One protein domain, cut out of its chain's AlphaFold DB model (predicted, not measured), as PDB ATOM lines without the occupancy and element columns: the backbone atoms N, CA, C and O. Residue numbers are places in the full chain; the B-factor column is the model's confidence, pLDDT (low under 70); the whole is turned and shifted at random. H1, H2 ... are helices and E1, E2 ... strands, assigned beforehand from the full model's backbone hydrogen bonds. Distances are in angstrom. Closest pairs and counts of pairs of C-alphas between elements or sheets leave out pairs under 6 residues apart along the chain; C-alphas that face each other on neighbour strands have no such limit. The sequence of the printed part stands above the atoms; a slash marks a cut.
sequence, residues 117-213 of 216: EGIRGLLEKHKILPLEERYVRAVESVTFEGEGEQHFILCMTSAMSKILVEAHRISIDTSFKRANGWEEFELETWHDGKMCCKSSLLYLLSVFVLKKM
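AT A GLANCE: This is residues 117 to 213 of the 216 residues of an uncharacterized protein of Sphaerobolus stellatus (strain SS14) (UniProt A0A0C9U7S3). Two separate strand hairpins, E1-E2 and the shorter E3-E4, are joined through helix H2; helix H1 packs on E1, and a tail without named elements loops out, residues 193 to 199 sticking out, then folds back beside E4. The 97 printed residues run H1 E1 E2 H2 E3 E4, both sheets antiparallel; the class is mixed, helices and strands, with under half of the residues in named elements. The whole is loose, radius of gyration of the C-alphas 15.5 A, spanning 47 by 34 by 23 A.

IN THESE COORDINATES: E1, residues 136 to 144, measures 23.2 A; E2, residues 148 to 155, 22.8 A. H1, residues 117 to 127, begins at C-alpha (128.400, 189.003, 163.241). H2 is residues 158 to 166, E3 169 to 173, E4 186 to 190, ending at C-alpha (129.066, 158.039, 177.884).

HOW THE PARTS SIT: In hairpin E1-E2, N 140 and O 152 are 2.8 A apart, within hydrogen-bond range. The closest C-alphas of H1 and E1, Leu 123 and Val 136, are 5.6 A apart. In hairpin E3-E4, N 171 and O 188 are 2.9 A apart. The closest C-alphas of H2 and E4, Leu 164 and Thr 189, are 6.7 A apart. In H1 and H2, every O i to N i+4 pair is within range.

THE WHOLE: The printed part has no cut. The link E3 to E4 is long. pLDDT is under 70 at residues 175 to 180 and 190 to 213.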
ATOM      1  N   GLU A 117     129.609 188.396 163.809       89.75
ATOM      2  CA  GLU A 117     128.400 189.003 163.241       89.75
ATOM      3  C   GLU A 117     127.749 188.122 162.163       89.75
ATOM      4  O   GLU A 117     126.525 188.016 162.074       89.75
ATOM      5  N   GLY A 118     128.573 187.393 161.405       89.06
ATOM      6  CA  GLY A 118     128.116 186.342 160.501       89.06
ATOM      7  C   GLY A 118     127.353 185.252 161.245       89.06
ATOM      8  O   GLY A 118     126.281 184.833 160.809       89.06
ATOM      9  N   ILE A 119     127.864 184.848 162.410       88.25
ATOM     10  CA  ILE A 119     127.257 183.802 163.239       88.25
ATOM     11  C   ILE A 119     125.978 184.297 163.926       88.25
ATOM     12  O   ILE A 119     125.000 183.554 163.977       88.25
ATOM     13  N   ARG A 120     125.918 185.557 164.373       91.88
ATOM     14  CA  ARG A 120     124.666 186.182 164.843       91.88
ATOM     15  C   ARG A 120     123.607 186.203 163.744       91.88
ATOM     16  O   ARG A 120     122.476 185.783 163.972       91.88
ATOM     17  N   GLY A 121     123.990 186.594 162.527       91.38
ATOM     18  CA  GLY A 121     123.106 186.510 161.362       91.38
ATOM     19  C   GLY A 121     122.631 185.081 161.075       91.38
ATOM     20  O   GLY A 121     121.470 184.874 160.719       91.38
ATOM     21  N   LEU A 122     123.503 184.084 161.255       90.50
ATOM     22  CA  LEU A 122     123.150 182.672 161.114       90.50
ATOM     23  C   LEU A 122     122.191 182.197 162.218       90.50
ATOM     24  O   LEU A 122     121.245 181.473 161.918       90.50
ATOM     25  N   LEU A 123     122.376 182.646 163.463       92.94
ATOM     26  CA  LEU A 123     121.462 182.364 164.571       92.94
ATOM     27  C   LEU A 123     120.048 182.883 164.269       92.94
ATOM     28  O   LEU A 123     119.085 182.137 164.443       92.94
ATOM     29  N   GLU A 124     119.907 184.110 163.759       94.00
ATOM     30  CA  GLU A 124     118.591 184.644 163.365       94.00
ATOM     31  C   GLU A 124     117.938 183.808 162.256       94.00
ATOM     32  O   GLU A 124     116.747 183.501 162.329       94.00
ATOM     33  N   LYS A 125     118.722 183.351 161.268       92.38
ATOM     34  CA  LYS A 125     118.231 182.417 160.241       92.38
ATOM     35  C   LYS A 125     117.816 181.072 160.832       92.38
ATOM     36  O   LYS A 125     116.862 180.471 160.358       92.38
ATOM     37  N   HIS A 126     118.492 180.584 161.867       93.69
ATOM     38  CA  HIS A 126     118.134 179.316 162.502       93.69
ATOM     39  C   HIS A 126     116.882 179.421 163.373       93.69
ATOM     40  O   HIS A 126     116.145 178.443 163.491       93.69
ATOM     41  N   LYS A 127     116.581 180.587 163.957       92.38
ATOM     42  CA  LYS A 127     115.368 180.778 164.773       92.38
ATOM     43  C   LYS A 127     114.071 180.493 164.008       92.38
ATOM     44  O   LYS A 127     113.099 180.072 164.633       92.38
ATOM     45  N   ILE A 128     114.064 180.688 162.688       94.75
ATOM     46  CA  ILE A 128     112.901 180.423 161.825       94.75
ATOM     47  C   ILE A 128     112.819 178.974 161.320       94.75
ATOM     48  O   ILE A 128     111.777 178.577 160.805       94.75
ATOM     49  N   LEU A 129     113.877 178.172 161.477       93.38
ATOM     50  CA  LEU A 129     113.897 176.774 161.039       93.38
ATOM     51  C   LEU A 129     113.162 175.852 162.031       93.38
ATOM     52  O   LEU A 129     113.024 176.203 163.214       93.38
ATOM     53  N   PRO A 130     112.731 174.650 161.602       93.75
ATOM     54  CA  PRO A 130     112.338 173.571 162.509       93.75
ATOM     55  C   PRO A 130     113.433 173.276 163.539       93.75
ATOM     56  O   PRO A 130     114.617 173.450 163.256       93.75
ATOM     57  N   LEU A 131     113.058 172.837 164.745       87.94
ATOM     58  CA  LEU A 131     113.986 172.675 165.875       87.94
ATOM     59  C   LEU A 131     115.141 171.704 165.565       87.94
ATOM     60  O   LEU A 131     116.252 171.871 166.070       87.94
ATOM     61  N   GLU A 132     114.863 170.704 164.741       88.56
ATOM     62  CA  GLU A 132     115.765 169.656 164.272       88.56
ATOM     63  C   GLU A 132     116.858 170.196 163.343       88.56
ATOM     64  O   GLU A 132     117.969 169.671 163.340       88.56
ATOM     65  N   GLU A 133     116.568 171.275 162.615       88.12
ATOM     66  CA  GLU A 133     117.478 171.910 161.654       88.12
ATOM     67  C   GLU A 133     118.293 173.056 162.280       88.12
ATOM     68  O   GLU A 133     119.221 173.587 161.669       88.12
ATOM     69  N   ARG A 134     117.994 173.440 163.529       90.88
ATOM     70  CA  ARG A 134     118.738 174.491 164.238       90.88
ATOM     71  C   ARG A 134     120.048 173.941 164.776       90.88
ATOM     72  O   ARG A 134     120.060 173.301 165.825       90.88
ATOM     73  N   TYR A 135     121.144 174.251 164.091       88.75
ATOM     74  CA  TYR A 135     122.481 173.898 164.566       88.75
ATOM     75  C   TYR A 135     123.071 174.945 165.523       88.75
ATOM     76  O   TYR A 135     123.369 174.617 166.663       88.75
ATOM     77  N   VAL A 136     123.183 176.215 165.120       89.81
ATOM     78  CA  VAL A 136     123.520 177.326 166.036       89.81
ATOM     79  C   VAL A 136     122.333 177.605 166.964       89.81
ATOM     80  O   VAL A 136     121.231 177.886 166.488       89.81
ATOM     81  N   ARG A 137     122.549 177.500 168.279       87.19
ATOM     82  CA  ARG A 137     121.520 177.589 169.331       87.19
ATOM     83  C   ARG A 137     121.584 178.878 170.130       87.19
ATOM     84  O   ARG A 137     120.537 179.400 170.495       87.19
ATOM     85  N   ALA A 138     122.788 179.362 170.410       89.00
ATOM     86  CA  ALA A 138     123.004 180.585 171.168       89.00
ATOM     87  C   ALA A 138     124.321 181.239 170.749       89.00
ATOM     88  O   ALA A 138     125.249 180.547 170.333       89.00
ATOM     89  N   VAL A 139     124.375 182.563 170.865       90.12
ATOM     90  CA  VAL A 139     125.574 183.384 170.686       90.12
ATOM     91  C   VAL A 139     125.562 184.392 171.827       90.12
ATOM     92  O   VAL A 139     124.808 185.359 171.780       90.12
ATOM     93  N   GLU A 140     126.376 184.151 172.844       88.25
ATOM     94  CA  GLU A 140     126.424 184.950 174.065       88.25
ATOM     95  C   GLU A 140     127.754 185.695 174.170       88.25
ATOM     96  O   GLU A 140     128.797 185.211 173.730       88.25
ATOM     97  N   SER A 141     127.715 186.878 174.774       86.31
ATOM     98  CA  SER A 141     128.894 187.657 175.152       86.31
ATOM     99  C   SER A 141     128.938 187.754 176.671       86.31
ATOM    100  O   SER A 141     127.966 188.197 177.281       86.31
ATOM    101  N   VAL A 142     130.058 187.382 177.283       84.19
ATOM    102  CA  VAL A 142     130.267 187.483 178.732       84.19
ATOM    103  C   VAL A 142     131.552 188.253 178.992       84.19
ATOM    104  O   VAL A 142     132.608 187.911 178.465       84.19
ATOM    105  N   THR A 143     131.465 189.291 179.817       87.94
ATOM    106  CA  THR A 143     132.633 190.055 180.258       87.94
ATOM    107  C   THR A 143     133.179 189.450 181.539       87.94
ATOM    108  O   THR A 143     132.461 189.353 182.533       87.94
ATOM    109  N   PHE A 144     134.455 189.081 181.524       83.06
ATOM    110  CA  PHE A 144     135.169 188.594 182.698       83.06
ATOM    111  C   PHE A 144     136.094 189.684 183.238       83.06
ATOM    112  O   PHE A 144     136.781 190.373 182.474       83.06
ATOM    113  N   GLU A 145     136.130 189.842 184.561       87.00
ATOM    114  CA  GLU A 145     137.068 190.757 185.213       87.00
ATOM    115  C   GLU A 145     138.511 190.365 184.862       87.00
ATOM    116  O   GLU A 145     138.920 189.224 185.049       87.00
ATOM    117  N   GLY A 146     139.280 191.305 184.308       84.94
ATOM    118  CA  GLY A 146     140.677 191.084 183.911       84.94
ATOM    119  C   GLY A 146     140.897 190.382 182.562       84.94
ATOM    120  O   GLY A 146     141.991 190.498 182.017       84.94
ATOM    121  N   GLU A 147     139.886 189.728 181.980       77.25
ATOM    122  CA  GLU A 147     139.999 189.004 180.694       77.25
ATOM    123  C   GLU A 147     139.189 189.626 179.541       77.25
ATOM    124  O   GLU A 147     139.309 189.196 178.391       77.25
ATOM    125  N   GLY A 148     138.386 190.657 179.824       83.94
ATOM    126  CA  GLY A 148     137.599 191.374 178.821       83.94
ATOM    127  C   GLY A 148     136.359 190.608 178.345       83.94
ATOM    128  O   GLY A 148     135.892 189.674 178.999       83.94
ATOM    129  N   GLU A 149     135.789 191.046 177.219       83.94
ATOM    130  CA  GLU A 149     134.625 190.400 176.602       83.94
ATOM    131  C   GLU A 149     135.038 189.100 175.901       83.94
ATOM    132  O   GLU A 149     135.942 189.083 175.062       83.94
ATOM    133  N   GLN A 150     134.342 188.019 176.233       81.88
ATOM    134  CA  GLN A 150     134.487 186.706 175.621       81.88
ATOM    135  C   GLN A 150     133.168 186.290 174.978       81.88
ATOM    136  O   GLN A 150     132.092 186.620 175.477       81.88
ATOM    137  N   HIS A 151     133.242 185.549 173.874       83.38
ATOM    138  CA  HIS A 151     132.063 185.118 173.133       83.38
ATOM    139  C   HIS A 151     131.869 183.601 173.255       83.38
ATOM    140  O   HIS A 151     132.814 182.822 173.259       83.38
ATOM    141  N   PHE A 152     130.626 183.153 173.347       84.38
ATOM    142  CA  PHE A 152     130.271 181.741 173.467       84.38
ATOM    143  C   PHE A 152     129.231 181.426 172.408       84.38
ATOM    144  O   PHE A 152     128.248 182.152 172.287       84.38
ATOM    145  N   ILE A 153     129.429 180.365 171.624       84.62
ATOM    146  CA  ILE A 153     128.478 180.006 170.567       84.62
ATOM    147  C   ILE A 153     128.117 178.546 170.685       84.62
ATOM    148  O   ILE A 153     128.847 177.655 170.270       84.62
ATOM    149  N   LEU A 154     126.922 178.299 171.190       86.06
ATOM    150  CA  LEU A 154     126.431 176.948 171.327       86.06
ATOM    151  C   LEU A 154     125.975 176.421 169.967       86.06
ATOM    152  O   LEU A 154     124.975 176.903 169.431       86.06
ATOM    153  N   CYS A 155     126.649 175.398 169.446       84.62
ATOM    154  CA  CYS A 155     126.162 174.624 168.309       84.62
ATOM    155  C   CYS A 155     125.774 173.222 168.772       84.62
ATOM    156  O   CYS A 155     126.561 172.536 169.410       84.62
ATOM    157  N   MET A 156     124.550 172.796 168.483       84.69
ATOM    158  CA  MET A 156     124.091 171.422 168.680       84.69
ATOM    159  C   MET A 156     122.747 171.233 167.985       84.69
ATOM    160  O   MET A 156     121.901 172.128 167.983       84.69
ATOM    161  N   THR A 157     122.512 170.040 167.449       86.12
ATOM    162  CA  THR A 157     121.176 169.657 166.975       86.12
ATOM    163  C   THR A 157     120.233 169.384 168.151       86.12
ATOM    164  O   THR A 157     120.658 169.196 169.297       86.12
ATOM    165  N   SER A 158     118.926 169.313 167.888       86.50
ATOM    166  CA  SER A 158     117.957 168.916 168.919       86.50
ATOM    167  C   SER A 158     118.226 167.505 169.462       86.50
ATOM    168  O   SER A 158     118.127 167.293 170.669       86.50
ATOM    169  N   ALA A 159     118.632 166.561 168.607       85.25
ATOM    170  CA  ALA A 159     119.002 165.205 169.010       85.25
ATOM    171  C   ALA A 159     120.203 165.199 169.969       85.25
ATOM    172  O   ALA A 159     120.130 164.594 171.035       85.25
ATOM    173  N   MET A 160     121.257 165.950 169.636       83.38
ATOM    174  CA  MET A 160     122.433 166.133 170.495       83.38
ATOM    175  C   MET A 160     122.057 166.698 171.870       83.38
ATOM    176  O   MET A 160     122.516 166.194 172.889       83.38
ATOM    177  N   SER A 161     121.169 167.698 171.918       84.12
ATOM    178  CA  SER A 161     120.729 168.280 173.194       84.12
ATOM    179  C   SER A 161     120.010 167.274 174.104       84.12
ATOM    180  O   SER A 161     120.219 167.296 175.313       84.12
ATOM    181  N   LYS A 162     119.208 166.357 173.541       85.88
ATOM    182  CA  LYS A 162     118.518 165.305 174.309       85.88
ATOM    183  C   LYS A 162     119.510 164.303 174.900       85.88
ATOM    184  O   LYS A 162     119.428 164.005 176.085       85.88
ATOM    185  N   ILE A 163     120.481 163.865 174.096       83.19
ATOM    186  CA  ILE A 163     121.560 162.970 174.541       83.19
ATOM    187  C   ILE A 163     122.346 163.611 175.686       83.19
ATOM    188  O   ILE A 163     122.585 162.966 176.701       83.19
ATOM    189  N   LEU A 164     122.690 164.898 175.556       82.50
ATOM    190  CA  LEU A 164     123.418 165.630 176.592       82.50
ATOM    191  C   LEU A 164     122.643 165.705 177.918       82.50
ATOM    192  O   LEU A 164     123.248 165.583 178.977       82.50
ATOM    193  N   VAL A 165     121.319 165.878 177.871       84.88
ATOM    194  CA  VAL A 165     120.459 165.893 179.071       84.88
ATOM    195  C   VAL A 165     120.396 164.519 179.749       84.88
ATOM    196  O   VAL A 165     120.315 164.442 180.972       84.88
ATOM    197  N   GLU A 166     120.449 163.438 178.972       84.06
ATOM    198  CA  GLU A 166     120.414 162.052 179.463       84.06
ATOM    199  C   GLU A 166     121.809 161.496 179.819       84.06
ATOM    200  O   GLU A 166     121.943 160.349 180.255       84.06
ATOM    201  N   ALA A 167     122.872 162.277 179.614       81.00
ATOM    202  CA  ALA A 167     124.242 161.831 179.811       81.00
ATOM    203  C   ALA A 167     124.590 161.696 181.299       81.00
ATOM    204  O   ALA A 167     124.452 162.631 182.084       81.00
ATOM    205  N   HIS A 168     125.123 160.533 181.681       80.69
ATOM    206  CA  HIS A 168     125.604 160.287 183.046       80.69
ATOM    207  C   HIS A 168     127.073 160.659 183.235       80.69
ATOM    208  O   HIS A 168     127.505 160.953 184.349       80.69
ATOM    209  N   ARG A 169     127.859 160.613 182.156       78.38
ATOM    210  CA  ARG A 169     129.285 160.942 182.162       78.38
ATOM    211  C   ARG A 169     129.595 161.786 180.941       78.38
ATOM    212  O   ARG A 169     129.239 161.399 179.831       78.38
ATOM    213  N   ILE A 170     130.261 162.912 181.169       80.19
ATOM    214  CA  ILE A 170     130.626 163.878 180.136       80.19
ATOM    215  C   ILE A 170     132.143 164.068 180.193       80.19
ATOM    216  O   ILE A 170     132.682 164.339 181.269       80.19
ATOM    217  N   SER A 171     132.823 163.917 179.060       78.94
ATOM    218  CA  SER A 171     134.200 164.379 178.862       78.94
ATOM    219  C   SER A 171     134.207 165.626 177.986       78.94
ATOM    220  O   SER A 171     133.327 165.812 177.149       78.94
ATOM    221  N   ILE A 172     135.190 166.494 178.219       77.88
ATOM    222  CA  ILE A 172     135.418 167.700 177.424       77.88
ATOM    223  C   ILE A 172     136.814 167.598 176.825       77.88
ATOM    224  O   ILE A 172     137.786 167.489 177.577       77.88
ATOM    225  N   ASP A 173     136.913 167.654 175.502       75.50
ATOM    226  CA  ASP A 173     138.189 167.744 174.796       75.50
ATOM    227  C   ASP A 173     138.404 169.175 174.296       75.50
ATOM    228  O   ASP A 173     137.618 169.694 173.510       75.50
ATOM    229  N   THR A 174     139.473 169.822 174.756       73.62
ATOM    230  CA  THR A 174     139.865 171.191 174.379       73.62
ATOM    231  C   THR A 174     141.053 171.225 173.414       73.62
ATOM    232  O   THR A 174     141.599 172.291 173.117       73.62
ATOM    233  N   SER A 175     141.507 170.065 172.931       69.00
ATOM    234  CA  SER A 175     142.683 169.958 172.064       69.00
ATOM    235  C   SER A 175     142.411 170.371 170.611       69.00
ATOM    236  O   SER A 175     143.351 170.631 169.851       69.00
ATOM    237  N   PHE A 176     141.138 170.487 170.220       64.44
ATOM    238  CA  PHE A 176     140.729 170.830 168.863       64.44
ATOM    239  C   PHE A 176     140.963 172.313 168.530       64.44
ATOM    240  O   PHE A 176     140.502 173.224 169.210       64.44
ATOM    241  N   LYS A 177     141.680 172.570 167.427       66.75
ATOM    242  CA  LYS A 177     141.986 173.926 166.928       66.75
ATOM    243  C   LYS A 177     141.733 174.045 165.426       66.75
ATOM    244  O   LYS A 177     142.662 174.260 164.646       66.75
ATOM    245  N   ARG A 178     140.483 173.860 164.992       65.94
ATOM    246  CA  ARG A 178     140.112 173.990 163.566       65.94
ATOM    247  C   ARG A 178     139.773 175.420 163.160       65.94
ATOM    248  O   ARG A 178     140.035 175.807 162.022       65.94
ATOM    249  N   ALA A 179     139.208 176.205 164.073       65.62
ATOM    250  CA  ALA A 179     138.787 177.572 163.805       65.62
ATOM    251  C   ALA A 179     139.928 178.557 164.106       65.62
ATOM    252  O   ALA A 179     140.342 178.746 165.245       65.62
ATOM    253  N   ASN A 180     140.467 179.197 163.067       67.56
ATOM    254  CA  ASN A 180     141.577 180.134 163.228       67.56
ATOM    255  C   ASN A 180     141.154 181.369 164.043       67.56
ATOM    256  O   ASN A 180     140.228 182.073 163.646       67.56
ATOM    257  N   GLY A 181     141.865 181.652 165.136       70.12
ATOM    258  CA  GLY A 181     141.541 182.754 166.052       70.12
ATOM    259  C   GLY A 181     140.456 182.429 167.083       70.12
ATOM    260  O   GLY A 181     140.000 183.343 167.767       70.12
ATOM    261  N   TRP A 182     140.066 181.157 167.197       70.50
ATOM    262  CA  TRP A 182     139.034 180.687 168.114       70.50
ATOM    263  C   TRP A 182     139.472 179.399 168.810       70.50
ATOM    264  O   TRP A 182     140.227 178.601 168.250       70.50
ATOM    265  N   GLU A 183     138.978 179.193 170.025       74.94
ATOM    266  CA  GLU A 183     139.079 177.903 170.703       74.94
ATOM    267  C   GLU A 183     137.837 177.061 170.376       74.94
ATOM    268  O   GLU A 183     136.745 177.577 170.148       74.94
ATOM    269  N   GLU A 184     138.018 175.754 170.249       74.00
ATOM    270  CA  GLU A 184     136.933 174.801 170.057       74.00
ATOM    271  C   GLU A 184     137.085 173.760 171.156       74.00
ATOM    272  O   GLU A 184     138.197 173.314 171.439       74.00
ATOM    273  N   PHE A 185     135.978 173.384 171.783       70.25
ATOM    274  CA  PHE A 185     135.971 172.185 172.589       70.25
ATOM    275  C   PHE A 185     134.829 171.285 172.174       70.25
ATOM    276  O   PHE A 185     133.840 171.705 171.577       70.25
ATOM    277  N   GLU A 186     134.994 170.015 172.464       74.62
ATOM    278  CA  GLU A 186     134.017 169.000 172.160       74.62
ATOM    279  C   GLU A 186     133.517 168.388 173.458       74.62
ATOM    280  O   GLU A 186     134.291 168.195 174.393       74.62
ATOM    281  N   LEU A 187     132.218 168.114 173.527       75.19
ATOM    282  CA  LEU A 187     131.624 167.333 174.595       75.19
ATOM    283  C   LEU A 187     131.388 165.918 174.082       75.19
ATOM    284  O   LEU A 187     130.761 165.714 173.043       75.19
ATOM    285  N   GLU A 188     131.822 164.939 174.854       76.62
ATOM    286  CA  GLU A 188     131.540 163.533 174.605       76.62
ATOM    287  C   GLU A 188     130.727 162.984 175.773       76.62
ATOM    288  O   GLU A 188     131.013 163.262 176.939       76.62
ATOM    289  N   THR A 189     129.708 162.186 175.475       73.94
ATOM    290  CA  THR A 189     128.825 161.599 176.487       73.94
ATOM    291  C   THR A 189     128.946 160.083 176.500       73.94
ATOM    292  O   THR A 189     128.903 159.447 175.446       73.94
ATOM    293  N   TRP A 190     129.012 159.489 177.691       68.69
ATOM    294  CA  TRP A 190     129.066 158.039 177.884       68.69
ATOM    295  C   TRP A 190     127.845 157.569 178.680       68.69
ATOM    296  O   TRP A 190     127.501 158.156 179.711       68.69
ATOM    297  N   HIS A 191     127.207 156.488 178.228       67.69
ATOM    298  CA  HIS A 191     126.060 155.876 178.903       67.69
ATOM    299  C   HIS A 191     126.423 154.469 179.402       67.69
ATOM    300  O   HIS A 191     126.960 153.652 178.653       67.69
ATOM    301  N   ASP A 192     126.112 154.174 180.665       65.12
ATOM    302  CA  ASP A 192     126.365 152.865 181.272       65.12
ATOM    303  C   ASP A 192     125.233 151.885 180.902       65.12
ATOM    304  O   ASP A 192     124.156 151.900 181.495       65.12
ATOM    305  N   GLY A 193     125.462 151.007 179.918       48.00
ATOM    306  CA  GLY A 193     124.464 150.009 179.513       48.00
ATOM    307  C   GLY A 193     125.022 148.876 178.652       48.00
ATOM    308  O   GLY A 193     125.038 148.989 177.436       48.00
ATOM    309  N   LYS A 194     125.414 147.766 179.303       37.16
ATOM    310  CA  LYS A 194     125.877 146.474 178.742       37.16
ATOM    311  C   LYS A 194     127.004 146.561 177.699       37.16
ATOM    312  O   LYS A 194     126.789 146.934 176.554       37.16
ATOM    313  N   MET A 195     128.168 145.999 178.048       32.56
ATOM    314  CA  MET A 195     129.118 145.455 177.068       32.56
ATOM    315  C   MET A 195     128.457 144.321 176.258       32.56
ATOM    316  O   MET A 195     128.677 143.138 176.494       32.56
ATOM    317  N   CYS A 196     127.631 144.673 175.283       27.77
ATOM    318  CA  CYS A 196     127.645 144.000 173.999       27.77
ATOM    319  C   CYS A 196     128.453 144.916 173.091       27.77
ATOM    320  O   CYS A 196     128.187 146.113 173.049       27.77
ATOM    321  N   CYS A 197     129.422 144.367 172.363       28.84
ATOM    322  CA  CYS A 197     130.073 145.057 171.258       28.84
ATOM    323  C   CYS A 197     129.022 145.339 170.168       28.84
ATOM    324  O   CYS A 197     128.862 144.604 169.199       28.84
ATOM    325  N   LYS A 198     128.224 146.375 170.396       27.17
ATOM    326  CA  LYS A 198     127.463 147.122 169.415       27.17
ATOM    327  C   LYS A 198     127.981 148.532 169.594       27.17
ATOM    328  O   LYS A 198     127.463 149.239 170.442       27.17
ATOM    329  N   SER A 199     129.087 148.814 168.899       26.75
ATOM    330  CA  SER A 199     129.680 150.137 168.683       26.75
ATOM    331  C   SER A 199     129.478 151.121 169.833       26.75
ATOM    332  O   SER A 199     128.395 151.683 169.970       26.75
ATOM    333  N   SER A 200     130.537 151.381 170.597       29.12
ATOM    334  CA  SER A 200     130.724 152.628 171.337       29.12
ATOM    335  C   SER A 200     130.253 153.788 170.448       29.12
ATOM    336  O   SER A 200     130.955 154.195 169.525       29.12
ATOM    337  N   LEU A 201     129.006 154.224 170.623       29.72
ATOM    338  CA  LEU A 201     128.417 155.283 169.819       29.72
ATOM    339  C   LEU A 201     128.901 156.574 170.457       29.72
ATOM    340  O   LEU A 201     128.271 157.121 171.355       29.72
ATOM    341  N   LEU A 202     130.090 156.986 170.024       31.42
ATOM    342  CA  LEU A 202     130.615 158.318 170.243       31.42
ATOM    343  C   LEU A 202     129.666 159.281 169.522       31.42
ATOM    344  O   LEU A 202     129.735 159.445 168.304       31.42
ATOM    345  N   TYR A 203     128.721 159.863 170.253       36.97
ATOM    346  CA  TYR A 203     128.015 161.035 169.759       36.97
ATOM    347  C   TYR A 203     128.928 162.227 170.023       36.97
ATOM    348  O   TYR A 203     128.968 162.732 171.141       36.97
ATOM    349  N   LEU A 204     129.686 162.635 169.001       34.44
ATOM    350  CA  LEU A 204     130.418 163.898 169.029       34.44
ATOM    351  C   LEU A 204     129.400 165.030 169.228       34.44
ATOM    352  O   LEU A 204     128.597 165.310 168.329       34.44
ATOM    353  N   LEU A 205     129.401 165.674 170.394       42.31
ATOM    354  CA  LEU A 205     128.704 166.937 170.610       42.31
ATOM    355  C   LEU A 205     129.722 168.067 170.439       42.31
ATOM    356  O   LEU A 205     130.446 168.426 171.361       42.31
ATOM    357  N   SER A 206     129.772 168.674 169.257       42.00
ATOM    358  CA  SER A 206     130.643 169.835 169.033       42.00
ATOM    359  C   SER A 206     130.029 171.099 169.646       42.00
ATOM    360  O   SER A 206     129.285 171.817 168.979       42.00
ATOM    361  N   VAL A 207     130.331 171.382 170.917       45.09
ATOM    362  CA  VAL A 207     129.984 172.655 171.571       45.09
ATOM    363  C   VAL A 207     131.132 173.643 171.404       45.09
ATOM    364  O   VAL A 207     132.083 173.654 172.169       45.09
ATOM    365  N   PHE A 208     131.033 174.528 170.419       48.53
ATOM    366  CA  PHE A 208     132.063 175.540 170.202       48.53
ATOM    367  C   PHE A 208     132.051 176.575 171.339       48.53
ATOM    368  O   PHE A 208     131.015 177.132 171.692       48.53
ATOM    369  N   VAL A 209     133.210 176.902 171.901       44.47
ATOM    370  CA  VAL A 209     133.339 178.060 172.791       44.47
ATOM    371  C   VAL A 209     134.362 179.002 172.230       44.47
ATOM    372  O   VAL A 209     135.557 178.760 172.235       44.47
ATOM    373  N   LEU A 210     133.847 180.118 171.744       47.28
ATOM    374  CA  LEU A 210     134.583 181.047 170.922       47.28
ATOM    375  C   LEU A 210     135.286 182.110 171.766       47.28
ATOM    376  O   LEU A 210     134.967 183.296 171.713       47.28
ATOM    377  N   LYS A 211     136.322 181.688 172.498       43.19
ATOM    378  CA  LYS A 211     137.233 182.622 173.167       43.19
ATOM    379  C   LYS A 211     137.980 183.441 172.107       43.19
ATOM    380  O   LYS A 211     138.747 182.887 171.318       43.19
ATOM    381  N   LYS A 212     137.768 184.762 172.067       42.75
ATOM    382  CA  LYS A 212     138.598 185.663 171.256       42.75
ATOM    383  C   LYS A 212     139.864 185.914 172.061       42.75
ATOM    384  O   LYS A 212     139.836 186.660 173.038       42.75
ATOM    385  N   MET A 213     140.980 185.298 171.671       40.53
ATOM    386  CA  MET A 213     142.264 185.693 172.249       40.53
ATOM    387  C   MET A 213     142.522 187.158 171.895       40.53
ATOM    388  O   MET A 213     142.507 187.538 170.719       40.53
TER     389      MET A 213